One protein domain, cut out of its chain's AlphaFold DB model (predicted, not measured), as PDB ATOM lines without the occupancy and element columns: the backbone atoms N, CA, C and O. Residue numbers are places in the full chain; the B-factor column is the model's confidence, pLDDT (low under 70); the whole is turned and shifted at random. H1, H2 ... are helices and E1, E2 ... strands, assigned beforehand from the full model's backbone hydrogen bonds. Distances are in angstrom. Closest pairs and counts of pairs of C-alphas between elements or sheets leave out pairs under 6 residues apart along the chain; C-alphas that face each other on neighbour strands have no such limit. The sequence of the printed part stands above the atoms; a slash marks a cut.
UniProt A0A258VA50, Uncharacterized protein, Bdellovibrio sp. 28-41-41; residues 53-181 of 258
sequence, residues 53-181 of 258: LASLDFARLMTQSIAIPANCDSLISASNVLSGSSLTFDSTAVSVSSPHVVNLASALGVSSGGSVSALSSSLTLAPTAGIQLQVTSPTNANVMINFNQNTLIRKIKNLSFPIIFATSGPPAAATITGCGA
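What this domain is: This is residues 53 to 181 of the 258 residues of an uncharacterized protein of Bdellovibrio sp. 28-41-41 (UniProt A0A258VA50). One antiparallel sheet of five strands, in the order E1 E4 E5 E6 E7, is curled like part of a barrel, with helices H1 and H2 on the same face. The small hairpin E2 E3 sits at one end of the long axis, by the first residues of H1. The printed part has 129 residues with two named helices, then seven named strands; under half of the residues, 62, are in named elements, and the class is mixed. It is compact, radius of gyration of the C-alphas 14.5 A, yet elongated, spanning 46 by 27 by 23 A.

Where its parts are: H1, residues 53 to 66, begins with C-alpha 53 at (19.095, 152.250, -33.169) and is 19.9 A long. H2 is residues 69 to 75, E1 100 to 104, E2 115 to 117, E3 120 to 124, E4 131 to 135 and E5 140 to 145. E6, residues 159 to 168, is 27.5 A long. E7, residues 174 to 180, ends with C-alpha 180 at (18.840, 154.259, -5.579).

How they stand to each other: E4 E5 E6 E7 form a meander, each strand the antiparallel neighbour of the one before. Within hydrogen-bond range are N 102 and O 133 of the neighbours E1 and E4, 2.8 A, N 134 and O 142 of E4 and E5, 2.8 A, N 143 and O 161 of E5 and E6, 2.8 A, and N 166 and O 178 of E6 and E7, 2.9 A. H1 is on the sheet at a height of 10.1 A. H2 touches E7, closest C-alphas Asp 73 and Gly 178, 5.0 A. H1 touches E2, closest C-alphas Ala 54 and Ser 117, 5.9 A; in the hairpin E2 and E3, N 116 and O 123 are 3.0 A apart. In H1 and H2 every O i to N i+4 pair is within hydrogen-bond range.

The domain as a whole: The C-alphas farthest apart, Ile 153 and Pro 170, are 46.8 A apart. The printed part has no cut. The links H2 to E1 and E5 to E6 are long. Residues 180 to 181 are under 70 in pLDDT.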
ATOM      1  N   LEU A  53      20.408 151.876 -33.701       90.50
ATOM      2  CA  LEU A  53      19.095 152.250 -33.169       90.50
ATOM      3  C   LEU A  53      18.663 151.317 -32.030       90.50
ATOM      4  O   LEU A  53      18.217 151.796 -30.993       90.50
ATOM      5  N   ALA A  54      18.884 150.010 -32.180       90.62
ATOM      6  CA  ALA A  54      18.604 149.018 -31.149       90.62
ATOM      7  C   ALA A  54      19.426 149.254 -29.869       90.62
ATOM      8  O   ALA A  54      18.881 149.188 -28.770       90.62
ATOM      9  N   SER A  55      20.717 149.592 -29.993       89.88
ATOM     10  CA  SER A  55      21.546 149.917 -28.822       89.88
ATOM     11  C   SER A  55      21.087 151.194 -28.108       89.88
ATOM     12  O   SER A  55      21.148 151.269 -26.882       89.88
ATOM     13  N   LEU A  56      20.589 152.184 -28.858       88.31
ATOM     14  CA  LEU A  56      20.080 153.437 -28.304       88.31
ATOM     15  C   LEU A  56      18.734 153.244 -27.594       88.31
ATOM     16  O   LEU A  56      18.538 153.784 -26.506       88.31
ATOM     17  N   ASP A  57      17.828 152.450 -28.169       89.25
ATOM     18  CA  ASP A  57      16.567 152.116 -27.504       89.25
ATOM     19  C   ASP A  57      16.808 151.293 -26.233       89.25
ATOM     20  O   ASP A  57      16.250 151.607 -25.182       89.25
ATOM     21  N   PHE A  58      17.738 150.335 -26.271       88.06
ATOM     22  CA  PHE A  58      18.139 149.613 -25.067       88.06
ATOM     23  C   PHE A  58      18.735 150.538 -24.004       88.06
ATOM     24  O   PHE A  58      18.388 150.424 -22.832       88.06
ATOM     25  N   ALA A  59      19.586 151.495 -24.387       87.25
ATOM     26  CA  ALA A  59      20.135 152.465 -23.444       87.25
ATOM     27  C   ALA A  59      19.040 153.299 -22.763       87.25
ATOM     28  O   ALA A  59      19.091 153.541 -21.553       87.25
ATOM     29  N   ARG A  60      18.023 153.704 -23.531       84.06
ATOM     30  CA  ARG A  60      16.848 154.414 -23.020       84.06
ATOM     31  C   ARG A  60      16.058 153.544 -22.041       84.06
ATOM     32  O   ARG A  60      15.748 154.015 -20.950       84.06
ATOM     33  N   LEU A  61      15.770 152.291 -22.398       84.88
ATOM     34  CA  LEU A  61      15.063 151.342 -21.529       84.88
ATOM     35  C   LEU A  61      15.847 151.041 -20.248       84.88
ATOM     36  O   LEU A  61      15.265 151.014 -19.167       84.88
ATOM     37  N   MET A  62      17.168 150.887 -20.347       85.69
ATOM     38  CA  MET A  62      18.047 150.680 -19.198       85.69
ATOM     39  C   MET A  62      18.014 151.871 -18.249       85.69
ATOM     40  O   MET A  62      17.790 151.696 -17.055       85.69
ATOM     41  N   THR A  63      18.138 153.086 -18.782       83.56
ATOM     42  CA  THR A  63      18.057 154.314 -17.980       83.56
ATOM     43  C   THR A  63      16.698 154.436 -17.286       83.56
ATOM     44  O   THR A  63      16.641 154.733 -16.097       83.56
ATOM     45  N   GLN A  64      15.602 154.158 -18.002       82.25
ATOM     46  CA  GLN A  64      14.249 154.193 -17.437       82.25
ATOM     47  C   GLN A  64      14.026 153.121 -16.370       82.25
ATOM     48  O   GLN A  64      13.346 153.374 -15.382       82.25
ATOM     49  N   SER A  65      14.587 151.929 -16.548       83.12
ATOM     50  CA  SER A  65      14.371 150.837 -15.606       83.12
ATOM     51  C   SER A  65      15.238 150.956 -14.356       83.12
ATOM     52  O   SER A  65      14.739 150.745 -13.257       83.12
ATOM     53  N   ILE A  66      16.502 151.368 -14.492       82.31
ATOM     54  CA  ILE A  66      17.378 151.674 -13.349       82.31
ATOM     55  C   ILE A  66      16.787 152.811 -12.497       82.31
ATOM     56  O   ILE A  66      16.985 152.837 -11.286       82.31
ATOM     57  N   ALA A  67      16.032 153.732 -13.107       75.12
ATOM     58  CA  ALA A  67      15.344 154.799 -12.384       75.12
ATOM     59  C   ALA A  67      14.277 154.292 -11.397       75.12
ATOM     60  O   ALA A  67      13.906 155.021 -10.478       75.12
ATOM     61  N   ILE A  68      13.772 153.068 -11.583       81.94
ATOM     62  CA  ILE A  68      12.775 152.451 -10.709       81.94
ATOM     63  C   ILE A  68      13.520 151.641  -9.635       81.94
ATOM     64  O   ILE A  68      14.133 150.626  -9.979       81.94
ATOM     65  N   PRO A  69      13.435 152.014  -8.341       74.50
ATOM     66  CA  PRO A  69      14.196 151.356  -7.275       74.50
ATOM     67  C   PRO A  69      14.006 149.836  -7.237       74.50
ATOM     68  O   PRO A  69      14.981 149.100  -7.227       74.50
ATOM     69  N   ALA A  70      12.766 149.350  -7.367       81.38
ATOM     70  CA  ALA A  70      12.467 147.915  -7.353       81.38
ATOM     71  C   ALA A  70      13.172 147.128  -8.477       81.38
ATOM     72  O   ALA A  70      13.662 146.018  -8.260       81.38
ATOM     73  N   ASN A  71      13.256 147.704  -9.678       84.25
ATOM     74  CA  ASN A  71      13.946 147.066 -10.797       84.25
ATOM     75  C   ASN A  71      15.457 147.095 -10.584       84.25
ATOM     76  O   ASN A  71      16.153 146.135 -10.914       84.25
ATOM     77  N   CYS A  72      15.968 148.183 -10.017       82.81
ATOM     78  CA  CYS A  72      17.384 148.294  -9.742       82.81
ATOM     79  C   CYS A  72      17.830 147.390  -8.576       82.81
ATOM     80  O   CYS A  72      18.892 146.778  -8.648       82.81
ATOM     81  N   ASP A  73      16.993 147.189  -7.560       83.88
ATOM     82  CA  ASP A  73      17.227 146.203  -6.501       83.88
ATOM     83  C   ASP A  73      17.228 144.775  -7.059       83.88
ATOM     84  O   ASP A  73      18.071 143.956  -6.694       83.88
ATOM     85  N   SER A  74      16.339 144.483  -8.018       84.31
ATOM     86  CA  SER A  74      16.326 143.189  -8.713       84.31
ATOM     87  C   SER A  74      17.601 142.938  -9.528       84.31
ATOM     88  O   SER A  74      18.044 141.796  -9.649       84.31
ATOM     89  N   LEU A  75      18.230 144.005 -10.039       85.06
ATOM     90  CA  LEU A  75      19.501 143.932 -10.756       85.06
ATOM     91  C   LEU A  75      20.649 143.548  -9.812       85.06
ATOM     92  O   LEU A  75      21.549 142.820 -10.229       85.06
ATOM     93  N   ILE A  76      20.605 144.007  -8.557       85.31
ATOM     94  CA  ILE A  76      21.650 143.788  -7.544       85.31
ATOM     95  C   ILE A  76      21.290 142.642  -6.577       85.31
ATOM     96  O   ILE A  76      21.888 142.475  -5.516       85.31
ATOM     97  N   SER A  77      20.332 141.788  -6.934       86.38
ATOM     98  CA  SER A  77      19.990 140.638  -6.105       86.38
ATOM     99  C   SER A  77      21.078 139.559  -6.164       86.38
ATOM    100  O   SER A  77      21.705 139.332  -7.199       86.38
ATOM    101  N   ALA A  78      21.264 138.821  -5.065       83.06
ATOM    102  CA  ALA A  78      22.220 137.711  -5.013       83.06
ATOM    103  C   ALA A  78      21.944 136.626  -6.075       83.06
ATOM    104  O   ALA A  78      22.872 135.967  -6.534       83.06
ATOM    105  N   SER A  79      20.687 136.464  -6.508       85.38
ATOM    106  CA  SER A  79      20.312 135.522  -7.569       85.38
ATOM    107  C   SER A  79      20.745 135.971  -8.965       85.38
ATOM    108  O   SER A  79      20.788 135.153  -9.878       85.38
ATOM    109  N   ASN A  80      21.035 137.262  -9.149       87.62
ATOM    110  CA  ASN A  80      21.474 137.822 -10.421       87.62
ATOM    111  C   ASN A  80      23.004 137.955 -10.519       87.62
ATOM    112  O   ASN A  80      23.512 138.427 -11.532       87.62
ATOM    113  N   VAL A  81      23.755 137.546  -9.495       89.38
ATOM    114  CA  VAL A  81      25.223 137.593  -9.497       89.38
ATOM    115  C   VAL A  81      25.780 136.288 -10.057       89.38
ATOM    116  O   VAL A  81      25.397 135.200  -9.632       89.38
ATOM    117  N   LEU A  82      26.692 136.388 -11.025       87.00
ATOM    118  CA  LEU A  82      27.354 135.222 -11.610       87.00
ATOM    119  C   LEU A  82      28.371 134.606 -10.639       87.00
ATOM    120  O   LEU A  82      28.992 135.297  -9.826       87.00
ATOM    121  N   SER A  83      28.584 133.293 -10.761       80.44
ATOM    122  CA  SER A  83      29.568 132.564  -9.961       80.44
ATOM    123  C   SER A  83      30.970 133.167 -10.119       80.44
ATOM    124  O   SER A  83      31.455 133.392 -11.226       80.44
ATOM    125  N   GLY A  84      31.618 133.462  -8.989       80.31
ATOM    126  CA  GLY A  84      32.931 134.118  -8.948       80.31
ATOM    127  C   GLY A  84      32.890 135.644  -8.809       80.31
ATOM    128  O   GLY A  84      33.943 136.268  -8.746       80.31
ATOM    129  N   SER A  85      31.708 136.259  -8.737       87.00
ATOM    130  CA  SER A  85      31.531 137.662  -8.335       87.00
ATOM    131  C   SER A  85      30.836 137.750  -6.973       87.00
ATOM    132  O   SER A  85      30.081 136.854  -6.603       87.00
ATOM    133  N   SER A  86      31.095 138.821  -6.218       88.38
ATOM    134  CA  SER A  86      30.472 139.057  -4.908       88.38
ATOM    135  C   SER A  86      29.964 140.489  -4.791       88.38
ATOM    136  O   SER A  86      30.612 141.421  -5.269       88.38
ATOM    137  N   LEU A  87      28.831 140.659  -4.108       88.25
ATOM    138  CA  LEU A  87      28.297 141.967  -3.699       88.25
ATOM    139  C   LEU A  87      29.034 142.555  -2.493       88.25
ATOM    140  O   LEU A  87      28.767 143.692  -2.112       88.25
ATOM    141  N   THR A  88      29.930 141.781  -1.881       89.81
ATOM    142  CA  THR A  88      30.801 142.242  -0.803       89.81
ATOM    143  C   THR A  88      32.102 142.794  -1.372       89.81
ATOM    144  O   THR A  88      32.708 142.187  -2.260       89.81
ATOM    145  N   PHE A  89      32.531 143.946  -0.868       90.94
ATOM    146  CA  PHE A  89      33.757 144.612  -1.292       90.94
ATOM    147  C   PHE A  89      34.374 145.436  -0.157       90.94
ATOM    148  O   PHE A  89      33.700 145.820   0.798       90.94
ATOM    149  N   ASP A  90      35.669 145.726  -0.272       90.56
ATOM    150  CA  ASP A  90      36.349 146.664   0.618       90.56
ATOM    151  C   ASP A  90      36.152 148.092   0.094       90.56
ATOM    152  O   ASP A  90      36.714 148.497  -0.926       90.56
ATOM    153  N   SER A  91      35.333 148.863   0.805       86.19
ATOM    154  CA  SER A  91      34.993 150.245   0.465       86.19
ATOM    155  C   SER A  91      36.188 151.206   0.506       86.19
ATOM    156  O   SER A  91      36.113 152.284  -0.080       86.19
ATOM    157  N   THR A  92      37.291 150.819   1.156       85.31
ATOM    158  CA  THR A  92      38.521 151.622   1.242       85.31
ATOM    159  C   THR A  92      39.509 151.330   0.112       85.31
ATOM    160  O   THR A  92      40.350 152.172  -0.195       85.31
ATOM    161  N   ALA A  93      39.383 150.171  -0.542       87.75
ATOM    162  CA  ALA A  93      40.255 149.742  -1.636       87.75
ATOM    163  C   ALA A  93      39.691 150.061  -3.035       87.75
ATOM    164  O   ALA A  93      40.416 149.996  -4.035       87.75
ATOM    165  N   VAL A  94      38.400 150.400  -3.128       89.81
ATOM    166  CA  VAL A  94      37.749 150.736  -4.402       89.81
ATOM    167  C   VAL A  94      38.023 152.175  -4.821       89.81
ATOM    168  O   VAL A  94      37.918 153.117  -4.039       89.81
ATOM    169  N   SER A  95      38.347 152.347  -6.098       87.06
ATOM    170  CA  SER A  95      38.540 153.659  -6.713       87.06
ATOM    171  C   SER A  95      38.137 153.627  -8.185       87.06
ATOM    172  O   SER A  95      37.909 152.563  -8.759       87.06
ATOM    173  N   VAL A  96      38.113 154.789  -8.841       83.12
ATOM    174  CA  VAL A  96      37.919 154.872 -10.300       83.12
ATOM    175  C   VAL A  96      39.003 154.130 -11.096       83.12
ATOM    176  O   VAL A  96      38.727 153.651 -12.191       83.12
ATOM    177  N   SER A  97      40.222 154.012 -10.555       85.50
ATOM    178  CA  SER A  97      41.339 153.281 -11.172       85.50
ATOM    179  C   SER A  97      41.370 151.791 -10.822       85.50
ATOM    180  O   SER A  97      41.964 151.005 -11.555       85.50
ATOM    181  N   SER A  98      40.733 151.402  -9.718       88.31
ATOM    182  CA  SER A  98      40.647 150.024  -9.223       88.31
ATOM    183  C   SER A  98      39.202 149.696  -8.824       88.31
ATOM    184  O   SER A  98      38.904 149.566  -7.633       88.31
ATOM    185  N   PRO A  99      38.270 149.623  -9.793       91.81
ATOM    186  CA  PRO A  99      36.879 149.354  -9.481       91.81
ATOM    187  C   PRO A  99      36.690 147.900  -9.052       91.81
ATOM    188  O   PRO A  99      37.287 146.985  -9.624       91.81
ATOM    189  N   HIS A 100      35.796 147.674  -8.092       92.50
ATOM    190  CA  HIS A 100      35.314 146.325  -7.801       92.50
ATOM    191  C   HIS A 100      34.255 145.946  -8.833       92.50
ATOM    192  O   HIS A 100      33.266 146.660  -9.009       92.50
ATOM    193  N   VAL A 101      34.479 144.848  -9.554       92.44
ATOM    194  CA  VAL A 101      33.632 144.438 -10.678       92.44
ATOM    195  C   VAL A 101      32.772 143.252 -10.273       92.44
ATOM    196  O   VAL A 101      33.280 142.182  -9.947       92.44
ATOM    197  N   VAL A 102      31.458 143.426 -10.364       91.75
ATOM    198  CA  VAL A 102      30.475 142.362 -10.155       91.75
ATOM    199  C   VAL A 102      29.870 141.992 -11.500       91.75
ATOM    200  O   VAL A 102      29.269 142.834 -12.166       91.75
ATOM    201  N   ASN A 103      30.019 140.738 -11.918       91.88
ATOM    202  CA  ASN A 103      29.381 140.253 -13.137       91.88
ATOM    203  C   ASN A 103      27.942 139.825 -12.837       91.88
ATOM    204  O   ASN A 103      27.697 139.033 -11.925       91.88
ATOM    205  N   LEU A 104      27.005 140.339 -13.628       90.12
ATOM    206  CA  LEU A 104      25.579 140.077 -13.483       90.12
ATOM    207  C   LEU A 104      25.101 139.116 -14.575       90.12
ATOM    208  O   LEU A 104      25.592 139.138 -15.705       90.12
ATOM    209  N   ALA A 105      24.142 138.260 -14.235       88.56
ATOM    210  CA  ALA A 105      23.604 137.239 -15.125       88.56
ATOM    211  C   ALA A 105      22.620 137.831 -16.141       88.56
ATOM    212  O   ALA A 105      22.609 137.425 -17.308       88.56
ATOM    213  N   SER A 106      21.800 138.792 -15.704       87.38
ATOM    214  CA  SER A 106      20.760 139.410 -16.520       87.38
ATOM    215  C   SER A 106      20.486 140.872 -16.157       87.38
ATOM    216  O   SER A 106      20.769 141.329 -15.052       87.38
ATOM    217  N   ALA A 107      19.918 141.613 -17.106       83.50
ATOM    218  CA  ALA A 107      19.363 142.945 -16.906       83.50
ATOM    219  C   ALA A 107      18.136 143.090 -17.804       83.50
ATOM    220  O   ALA A 107      18.204 142.806 -18.998       83.50
ATOM    221  N   LEU A 108      17.009 143.527 -17.235       79.12
ATOM    222  CA  LEU A 108      15.751 143.729 -17.973       79.12
ATOM    223  C   LEU A 108      15.254 142.488 -18.726       79.12
ATOM    224  O   LEU A 108      14.716 142.592 -19.824       79.12
ATOM    225  N   GLY A 109      15.470 141.302 -18.152       80.88
ATOM    226  CA  GLY A 109      15.110 140.036 -18.794       80.88
ATOM    227  C   GLY A 109      16.042 139.617 -19.938       80.88
ATOM    228  O   GLY A 109      15.815 138.572 -20.540       80.88
ATOM    229  N   VAL A 110      17.103 140.381 -20.221       85.81
ATOM    230  CA  VAL A 110      18.151 140.003 -21.174       85.81
ATOM    231  C   VAL A 110      19.305 139.371 -20.408       85.81
ATOM    232  O   VAL A 110      19.906 140.004 -19.539       85.81
ATOM    233  N   SER A 111      19.617 138.115 -20.717       87.38
ATOM    234  CA  SER A 111      20.769 137.410 -20.156       87.38
ATOM    235  C   SER A 111      22.060 137.736 -20.908       87.38
ATOM    236  O   SER A 111      22.048 138.143 -22.072       87.38
ATOM    237  N   SER A 112      23.199 137.520 -20.251       82.62
ATOM    238  CA  SER A 112      24.515 137.530 -20.902       82.62
ATOM    239  C   SER A 112      24.521 136.600 -22.129       82.62
ATOM    240  O   SER A 112      24.062 135.461 -22.051       82.62
ATOM    241  N   GLY A 113      24.996 137.084 -23.283       84.00
ATOM    242  CA  GLY A 113      24.906 136.372 -24.570       84.00
ATOM    243  C   GLY A 113      23.555 136.474 -25.298       84.00
ATOM    244  O   GLY A 113      23.468 136.102 -26.468       84.00
ATOM    245  N   GLY A 114      22.514 136.997 -24.646       87.25
ATOM    246  CA  GLY A 114      21.193 137.208 -25.229       87.25
ATOM    247  C   GLY A 114      21.145 138.371 -26.221       87.25
ATOM    248  O   GLY A 114      21.992 139.271 -26.202       87.25
ATOM    249  N   SER A 115      20.136 138.356 -27.098       88.69
ATOM    250  CA  SER A 115      19.836 139.490 -27.976       88.69
ATOM    251  C   SER A 115      19.199 140.620 -27.175       88.69
ATOM    252  O   SER A 115      18.293 140.410 -26.373       88.69
ATOM    253  N   VAL A 116      19.701 141.826 -27.410       87.00
ATOM    254  CA  VAL A 116      19.333 143.037 -26.673       87.00
ATOM    255  C   VAL A 116      18.044 143.658 -27.219       87.00
ATOM    256  O   VAL A 116      17.377 144.432 -26.538       87.00
ATOM    257  N   SER A 117      17.682 143.341 -28.464       84.69
ATOM    258  CA  SER A 117      16.517 143.914 -29.132       84.69
ATOM    259  C   SER A 117      15.982 142.980 -30.208       84.69
ATOM    260  O   SER A 117      16.745 142.433 -31.001       84.69
ATOM    261  N   ALA A 118      14.657 142.907 -30.325       81.56
ATOM    262  CA  ALA A 118      13.991 142.218 -31.429       81.56
ATOM    263  C   ALA A 118      14.319 142.823 -32.811       81.56
ATOM    264  O   ALA A 118      14.140 142.162 -33.830       81.56
ATOM    265  N   LEU A 119      14.816 144.066 -32.855       82.06
ATOM    266  CA  LEU A 119      15.196 144.744 -34.096       82.06
ATOM    267  C   LEU A 119      16.496 144.196 -34.698       82.06
ATOM    268  O   LEU A 119      16.723 144.353 -35.896       82.06
ATOM    269  N   SER A 120      17.369 143.581 -33.893       84.50
ATOM    270  CA  SER A 120      18.659 143.084 -34.371       84.50
ATOM    271  C   SER A 120      19.090 141.802 -33.665       84.50
ATOM    272  O   SER A 120      19.427 141.791 -32.482       84.50
ATOM    273  N   SER A 121      19.185 140.723 -34.440       84.69
ATOM    274  CA  SER A 121      19.726 139.443 -33.979       84.69
ATOM    275  C   SER A 121      21.250 139.446 -33.808       84.69
ATOM    276  O   SER A 121      21.781 138.580 -33.120       84.69
ATOM    277  N   SER A 122      21.966 140.405 -34.407       87.81
ATOM    278  CA  SER A 122      23.423 140.547 -34.259       87.81
ATOM    279  C   SER A 122      23.834 141.364 -33.036       87.81
ATOM    280  O   SER A 122      24.970 141.222 -32.575       87.81
ATOM    281  N   LEU A 123      22.934 142.195 -32.498       90.19
ATOM    282  CA  LEU A 123      23.174 142.949 -31.270       90.19
ATOM    283  C   LEU A 123      22.928 142.052 -30.053       90.19
ATOM    284  O   LEU A 123      21.819 141.975 -29.519       90.19
ATOM    285  N   THR A 124      23.985 141.373 -29.621       92.38
ATOM    286  CA  THR A 124      23.982 140.514 -28.436       92.38
ATOM    287  C   THR A 124      24.925 141.050 -27.367       92.38
ATOM    288  O   THR A 124      25.897 141.759 -27.654       92.38
ATOM    289  N   LEU A 125      24.630 140.728 -26.110       91.50
ATOM    290  CA  LEU A 125      25.550 140.994 -25.006       91.50
ATOM    291  C   LEU A 125      26.762 140.067 -25.101       91.50
ATOM    292  O   LEU A 125      26.665 138.947 -25.606       91.50
ATOM    293  N   ALA A 126      27.914 140.517 -24.606       90.50
ATOM    294  CA  ALA A 126      29.073 139.645 -24.488       90.50
ATOM    295  C   ALA A 126      28.702 138.428 -23.614       90.50
ATOM    296  O   ALA A 126      28.056 138.612 -22.586       90.50
ATOM    297  N   PRO A 127      29.059 137.191 -24.003       84.00
ATOM    298  CA  PRO A 127      28.645 135.986 -23.279       84.00
ATOM    299  C   PRO A 127      29.265 135.914 -21.880       84.00
ATOM    300  O   PRO A 127      28.610 135.490 -20.929       84.00
ATOM    301  N   THR A 128      30.491 136.414 -21.745       82.75
ATOM    302  CA  THR A 128      31.181 136.605 -20.471       82.75
ATOM    303  C   THR A 128      31.233 138.097 -20.193       82.75
ATOM    304  O   THR A 128      31.636 138.857 -21.076       82.75
ATOM    305  N   ALA A 129      30.851 138.522 -18.986       82.81
ATOM    306  CA  ALA A 129      30.889 139.933 -18.595       82.81
ATOM    307  C   ALA A 129      30.017 140.863 -19.473       82.81
ATOM    308  O   ALA A 129      30.336 142.039 -19.636       82.81
ATOM    309  N   GLY A 130      28.907 140.365 -20.034       86.50
ATOM    310  CA  GLY A 130      27.974 141.184 -20.818       86.50
ATOM    311  C   GLY A 130      27.335 142.310 -20.009       86.50
ATOM    312  O   GLY A 130      27.104 143.395 -20.535       86.50
ATOM    313  N   ILE A 131      27.098 142.065 -18.723       90.88
ATOM    314  CA  ILE A 131      26.526 143.028 -17.787       90.88
ATOM    315  C   ILE A 131      27.421 143.043 -16.558       90.88
ATOM    316  O   ILE A 131      27.664 142.006 -15.938       90.88
ATOM    317  N   GLN A 132      27.931 144.218 -16.218       92.25
ATOM    318  CA  GLN A 132      28.823 144.390 -15.084       92.25
ATOM    319  C   GLN A 132      28.387 145.575 -14.246       92.25
ATOM    320  O   GLN A 132      27.991 146.608 -14.774       92.25
ATOM    321  N   LEU A 133      28.520 145.446 -12.938       90.94
ATOM    322  CA  LEU A 133      28.461 146.560 -12.014       90.94
ATOM    323  C   LEU A 133      29.889 146.887 -11.580       90.94
ATOM    324  O   LEU A 133      30.563 146.055 -10.981       90.94
ATOM    325  N   GLN A 134      30.357 148.086 -11.906       92.19
ATOM    326  CA  GLN A 134      31.669 148.581 -11.513       92.19
ATOM    327  C   GLN A 134      31.530 149.557 -10.358       92.19
ATOM    328  O   GLN A 134      31.138 150.707 -10.546       92.19
ATOM    329  N   VAL A 135      31.863 149.104  -9.160       90.62
ATOM    330  CA  VAL A 135      31.870 149.931  -7.961       90.62
ATOM    331  C   VAL A 135      33.142 150.770  -7.940       90.62
ATOM    332  O   VAL A 135      34.245 150.232  -7.902       90.62
ATOM    333  N   THR A 136      32.983 152.093  -7.971       89.00
ATOM    334  CA  THR A 136      34.104 153.052  -8.027       89.00
ATOM    335  C   THR A 136      34.308 153.805  -6.715       89.00
ATOM    336  O   THR A 136      35.346 154.430  -6.521       89.00
ATOM    337  N   SER A 137      33.324 153.761  -5.816       85.69
ATOM    338  CA  SER A 137      33.362 154.355  -4.478       85.69
ATOM    339  C   SER A 137      32.335 153.650  -3.573       85.69
ATOM    340  O   SER A 137      31.526 152.879  -4.090       85.69
ATOM    341  N   PRO A 138      32.293 153.925  -2.254       81.12
ATOM    342  CA  PRO A 138      31.373 153.257  -1.326       81.12
ATOM    343  C   PRO A 138      29.880 153.398  -1.665       81.12
ATOM    344  O   PRO A 138      29.073 152.604  -1.185       81.12
ATOM    345  N   THR A 139      29.515 154.411  -2.458       83.00
ATOM    346  CA  THR A 139      28.125 154.725  -2.821       83.00
ATOM    347  C   THR A 139      27.887 154.877  -4.322       83.00
ATOM    348  O   THR A 139      26.732 154.897  -4.734       83.00
ATOM    349  N   ASN A 140      28.932 154.979  -5.157       85.75
ATOM    350  CA  ASN A 140      28.793 155.168  -6.609       85.75
ATOM    351  C   ASN A 140      29.339 153.979  -7.398       85.75
ATOM    352  O   ASN A 140      30.471 153.527  -7.183       85.75
ATOM    353  N   ALA A 141      28.548 153.513  -8.360       88.75
ATOM    354  CA  ALA A 141      28.925 152.482  -9.313       88.75
ATOM    355  C   ALA A 141      28.503 152.866 -10.728       88.75
ATOM    356  O   ALA A 141      27.678 153.747 -10.933       88.75
ATOM    357  N   ASN A 142      29.045 152.155 -11.708       89.38
ATOM    358  CA  ASN A 142      28.613 152.222 -13.091       89.38
ATOM    359  C   ASN A 142      28.113 150.849 -13.530       89.38
ATOM    360  O   ASN A 142      28.847 149.866 -13.454       89.38
ATOM    361  N   VAL A 143      26.886 150.781 -14.038       89.88
ATOM    362  CA  VAL A 143      26.398 149.601 -14.749       89.88
ATOM    363  C   VAL A 143      26.936 149.658 -16.168       89.88
ATOM    364  O   VAL A 143      26.593 150.552 -16.942       89.88
ATOM    365  N   MET A 144      27.797 148.714 -16.510       90.94
ATOM    366  CA  MET A 144      28.366 148.561 -17.835       90.94
ATOM    367  C   MET A 144      27.660 147.461 -18.608       90.94
ATOM    368  O   MET A 144      27.486 146.344 -18.120       90.94
ATOM    369  N   ILE A 145      27.298 147.786 -19.844       92.19
ATOM    370  CA  ILE A 145      26.722 146.856 -20.805       92.19
ATOM    371  C   ILE A 145      27.734 146.672 -21.923       92.19
ATOM    372  O   ILE A 145      27.988 147.582 -22.719       92.19
ATOM    373  N   ASN A 146      28.318 145.484 -21.969       93.38
ATOM    374  CA  ASN A 146      29.322 145.108 -22.943       93.38
ATOM    375  C   ASN A 146      28.659 144.326 -24.077       93.38
ATOM    376  O   ASN A 146      28.100 143.249 -23.866       93.38
ATOM    377  N   PHE A 147      28.741 144.858 -25.295       92.81
ATOM    378  CA  PHE A 147      28.233 144.169 -26.478       92.81
ATOM    379  C   PHE A 147      29.256 143.176 -27.021       92.81
ATOM    380  O   PHE A 147      30.471 143.389 -26.925       92.81
ATOM    381  N   ASN A 148      28.768 142.113 -27.655       92.56
ATOM    382  CA  ASN A 148      29.616 141.189 -28.386       92.56
ATOM    383  C   ASN A 148      30.109 141.841 -29.685       92.56
ATOM    384  O   ASN A 148      29.408 141.903 -30.692       92.56
ATOM    385  N   GLN A 149      31.350 142.316 -29.677       91.00
ATOM    386  CA  GLN A 149      31.936 143.018 -30.821       91.00
ATOM    387  C   GLN A 149      32.205 142.108 -32.032       91.00
ATOM    388  O   GLN A 149      32.482 142.621 -33.113       91.00
ATOM    389  N   ASN A 150      32.130 140.781 -31.870       91.00
ATOM    390  CA  ASN A 150      32.407 139.818 -32.939       91.00
ATOM    391  C   ASN A 150      31.183 139.534 -33.823       91.00
ATOM    392  O   ASN A 150      31.341 139.045 -34.937       91.00
ATOM    393  N   THR A 151      29.970 139.813 -33.338       88.00
ATOM    394  CA  THR A 151      28.721 139.570 -34.082       88.00
ATOM    395  C   THR A 151      28.216 140.805 -34.823       88.00
ATOM    396  O   THR A 151      27.357 140.685 -35.699       88.00
ATOM    397  N   LEU A 152      28.744 141.983 -34.487       88.62
ATOM    398  CA  LEU A 152      28.345 143.264 -35.060       88.62
ATOM    399  C   LEU A 152      29.002 143.508 -36.420       88.62
ATOM    400  O   LEU A 152      30.173 143.195 -36.633       88.62
ATOM    401  N   ILE A 153      28.267 144.152 -37.330       89.19
ATOM    402  CA  ILE A 153      28.825 144.581 -38.625       89.19
ATOM    403  C   ILE A 153      29.805 145.740 -38.441       89.19
ATOM    404  O   ILE A 153      30.782 145.877 -39.181       89.19
ATOM    405  N   ARG A 154      29.546 146.584 -37.443       88.25
ATOM    406  CA  ARG A 154      30.417 147.687 -37.055       88.25
ATOM    407  C   ARG A 154      30.514 147.723 -35.539       88.25
ATOM    408  O   ARG A 154      29.510 147.586 -34.854       88.25
ATOM    409  N   LYS A 155      31.718 147.963 -35.019       88.12
ATOM    410  CA  LYS A 155      31.937 148.088 -33.574       88.12
ATOM    411  C   LYS A 155      31.069 149.205 -32.992       88.12
ATOM    412  O   LYS A 155      31.080 150.329 -33.501       88.12
ATOM    413  N   ILE A 156      30.358 148.895 -31.913       89.62
ATOM    414  CA  ILE A 156      29.536 149.840 -31.150       89.62
ATOM    415  C   ILE A 156      30.178 150.009 -29.778       89.62
ATOM    416  O   ILE A 156      30.706 149.056 -29.207       89.62
ATOM    417  N   LYS A 157      30.167 151.232 -29.245       89.38
ATOM    418  CA  LYS A 157      30.687 151.486 -27.901       89.38
ATOM    419  C   LYS A 157      29.808 150.793 -26.860       89.38
ATOM    420  O   LYS A 157      28.584 150.839 -26.956       89.38
ATOM    421  N   ASN A 158      30.447 150.196 -25.862       90.94
ATOM    422  CA  ASN A 158      29.757 149.679 -24.686       90.94
ATOM    423  C   ASN A 158      29.053 150.830 -23.954       90.94
ATOM    424  O   ASN A 158      29.497 151.981 -24.018       90.94
ATOM    425  N   LEU A 159      27.949 150.517 -23.282       88.69
ATOM    426  CA  LEU A 159      27.170 151.505 -22.541       88.69
ATOM    427  C   LEU A 159      27.615 151.512 -21.081       88.69
ATOM    428  O   LEU A 159      28.001 150.478 -20.541       88.69
ATOM    429  N   SER A 160      27.555 152.678 -20.450       89.19
ATOM    430  CA  SER A 160      27.879 152.855 -19.040       89.19
ATOM    431  C   SER A 160      26.852 153.792 -18.421       89.19
ATOM    432  O   SER A 160      26.612 154.877 -18.953       89.19
ATOM    433  N   PHE A 161      26.229 153.349 -17.334       85.94
ATOM    434  CA  PHE A 161      25.185 154.080 -16.625       85.94
ATOM    435  C   PHE A 161      25.617 154.290 -15.176       85.94
ATOM    436  O   PHE A 161      25.775 153.299 -14.459       85.94
ATOM    437  N   PRO A 162      25.809 155.535 -14.725       85.69
ATOM    438  CA  PRO A 162      26.117 155.794 -13.329       85.69
ATOM    439  C   PRO A 162      24.900 155.487 -12.457       85.69
ATOM    440  O   PRO A 162      23.780 155.897 -12.766       85.69
ATOM    441  N   ILE A 163      25.129 154.782 -11.355       81.94
ATOM    442  CA  ILE A 163      24.131 154.488 -10.332       81.94
ATOM    443  C   ILE A 163      24.692 154.806  -8.950       81.94
ATOM    444  O   ILE A 163      25.894 154.680  -8.703       81.94
ATOM    445  N   ILE A 164      23.804 155.193  -8.038       81.12
ATOM    446  CA  ILE A 164      24.106 155.181  -6.612       81.12
ATOM    447  C   ILE A 164      23.495 153.916  -6.021       81.12
ATOM    448  O   ILE A 164      22.438 153.441  -6.441       81.12
ATOM    449  N   PHE A 165      24.194 153.331  -5.064       81.75
ATOM    450  CA  PHE A 165      23.732 152.145  -4.369       81.75
ATOM    451  C   PHE A 165      23.906 152.324  -2.866       81.75
ATOM    452  O   PHE A 165      24.739 153.100  -2.394       81.75
ATOM    453  N   ALA A 166      23.072 151.617  -2.116       82.19
ATOM    454  CA  ALA A 166      23.167 151.547  -0.673       82.19
ATOM    455  C   ALA A 166      24.120 150.415  -0.289       82.19
ATOM    456  O   ALA A 166      24.089 149.326  -0.872       82.19
ATOM    457  N   THR A 167      24.956 150.677   0.707       84.69
ATOM    458  CA  THR A 167      25.811 149.669   1.326       84.69
ATOM    459  C   THR A 167      25.471 149.497   2.788       84.69
ATOM    460  O   THR A 167      25.013 150.421   3.459       84.69
ATOM    461  N   SER A 168      25.715 148.295   3.295       82.31
ATOM    462  CA  SER A 168      25.684 148.010   4.724       82.31
ATOM    463  C   SER A 168      26.915 147.206   5.138       82.31
ATOM    464  O   SER A 168      27.545 146.546   4.311       82.31
ATOM    465  N   GLY A 169      27.252 147.255   6.426       82.06
ATOM    466  CA  GLY A 169      28.386 146.527   6.993       82.06
ATOM    467  C   GLY A 169      29.643 147.382   7.209       82.06
ATOM    468  O   GLY A 169      29.626 148.595   6.991       82.06
ATOM    469  N   PRO A 170      30.728 146.765   7.709       83.94
ATOM    470  CA  PRO A 170      31.974 147.459   8.014       83.94
ATOM    471  C   PRO A 170      32.734 147.847   6.731       83.94
ATOM    472  O   PRO A 170      32.615 147.144   5.729       83.94
ATOM    473  N   PRO A 171      33.586 148.893   6.755       83.38
ATOM    474  CA  PRO A 171      34.280 149.380   5.560       83.38
ATOM    475  C   PRO A 171      35.096 148.322   4.805       83.38
ATOM    476  O   PRO A 171      35.129 148.358   3.579       83.38
ATOM    477  N   ALA A 172      35.693 147.365   5.520       85.94
ATOM    478  CA  ALA A 172      36.495 146.281   4.946       85.94
ATOM    479  C   ALA A 172      35.663 145.151   4.297       85.94
ATOM    480  O   ALA A 172      36.220 144.279   3.637       85.94
ATOM    481  N   ALA A 173      34.343 145.130   4.507       88.25
ATOM    482  CA  ALA A 173      33.430 144.116   3.972       88.25
ATOM    483  C   ALA A 173      32.028 144.710   3.742       88.25
ATOM    484  O   ALA A 173      31.015 144.179   4.207       88.25
ATOM    485  N   ALA A 174      31.977 145.847   3.049       86.50
ATOM    486  CA  ALA A 174      30.732 146.512   2.706       86.50
ATOM    487  C   ALA A 174      29.948 145.646   1.713       86.50
ATOM    488  O   ALA A 174      30.495 145.158   0.726       86.50
ATOM    489  N   THR A 175      28.662 145.441   1.975       87.94
ATOM    490  CA  THR A 175      27.759 144.666   1.119       87.94
ATOM    491  C   THR A 175      26.794 145.609   0.424       87.94
ATOM    492  O   THR A 175      26.182 146.447   1.087       87.94
ATOM    493  N   ILE A 176      26.626 145.462  -0.889       87.19
ATOM    494  CA  ILE A 176      25.617 146.211  -1.643       87.19
ATOM    495  C   ILE A 176      24.230 145.659  -1.299       87.19
ATOM    496  O   ILE A 176      23.972 144.475  -1.507       87.19
ATOM    497  N   THR A 177      23.349 146.500  -0.759       80.94
ATOM    498  CA  THR A 177      22.015 146.089  -0.282       80.94
ATOM    499  C   THR A 177      20.866 146.580  -1.146       80.94
ATOM    500  O   THR A 177      19.759 146.063  -1.020       80.94
ATOM    501  N   GLY A 178      21.105 147.555  -2.015       75.62
ATOM    502  CA  GLY A 178      20.077 148.079  -2.901       75.62
ATOM    503  C   GLY A 178      20.598 149.181  -3.800       75.62
ATOM    504  O   GLY A 178      21.742 149.623  -3.678       75.62
ATOM    505  N   CYS A 179      19.745 149.632  -4.701       75.94
ATOM    506  CA  CYS A 179      20.037 150.650  -5.685       75.94
ATOM    507  C   CYS A 179      19.056 151.814  -5.575       75.94
ATOM    508  O   CYS A 179      17.841 151.642  -5.616       75.94
ATOM    509  N   GLY A 180      19.604 153.024  -5.506       63.97
ATOM    510  CA  GLY A 180      18.840 154.259  -5.579       63.97
ATOM    511  C   GLY A 180      19.453 155.132  -6.655       63.97
ATOM    512  O   GLY A 180      20.602 155.545  -6.537       63.97
ATOM    513  N   ALA A 181      18.708 155.395  -7.726       50.06
ATOM    514  CA  ALA A 181      19.195 156.220  -8.815       50.06
ATOM    515  C   ALA A 181      19.713 157.571  -8.292       50.06
ATOM    516  O   ALA A 181      18.985 158.345  -7.672       50.06
TER     517      ALA A 181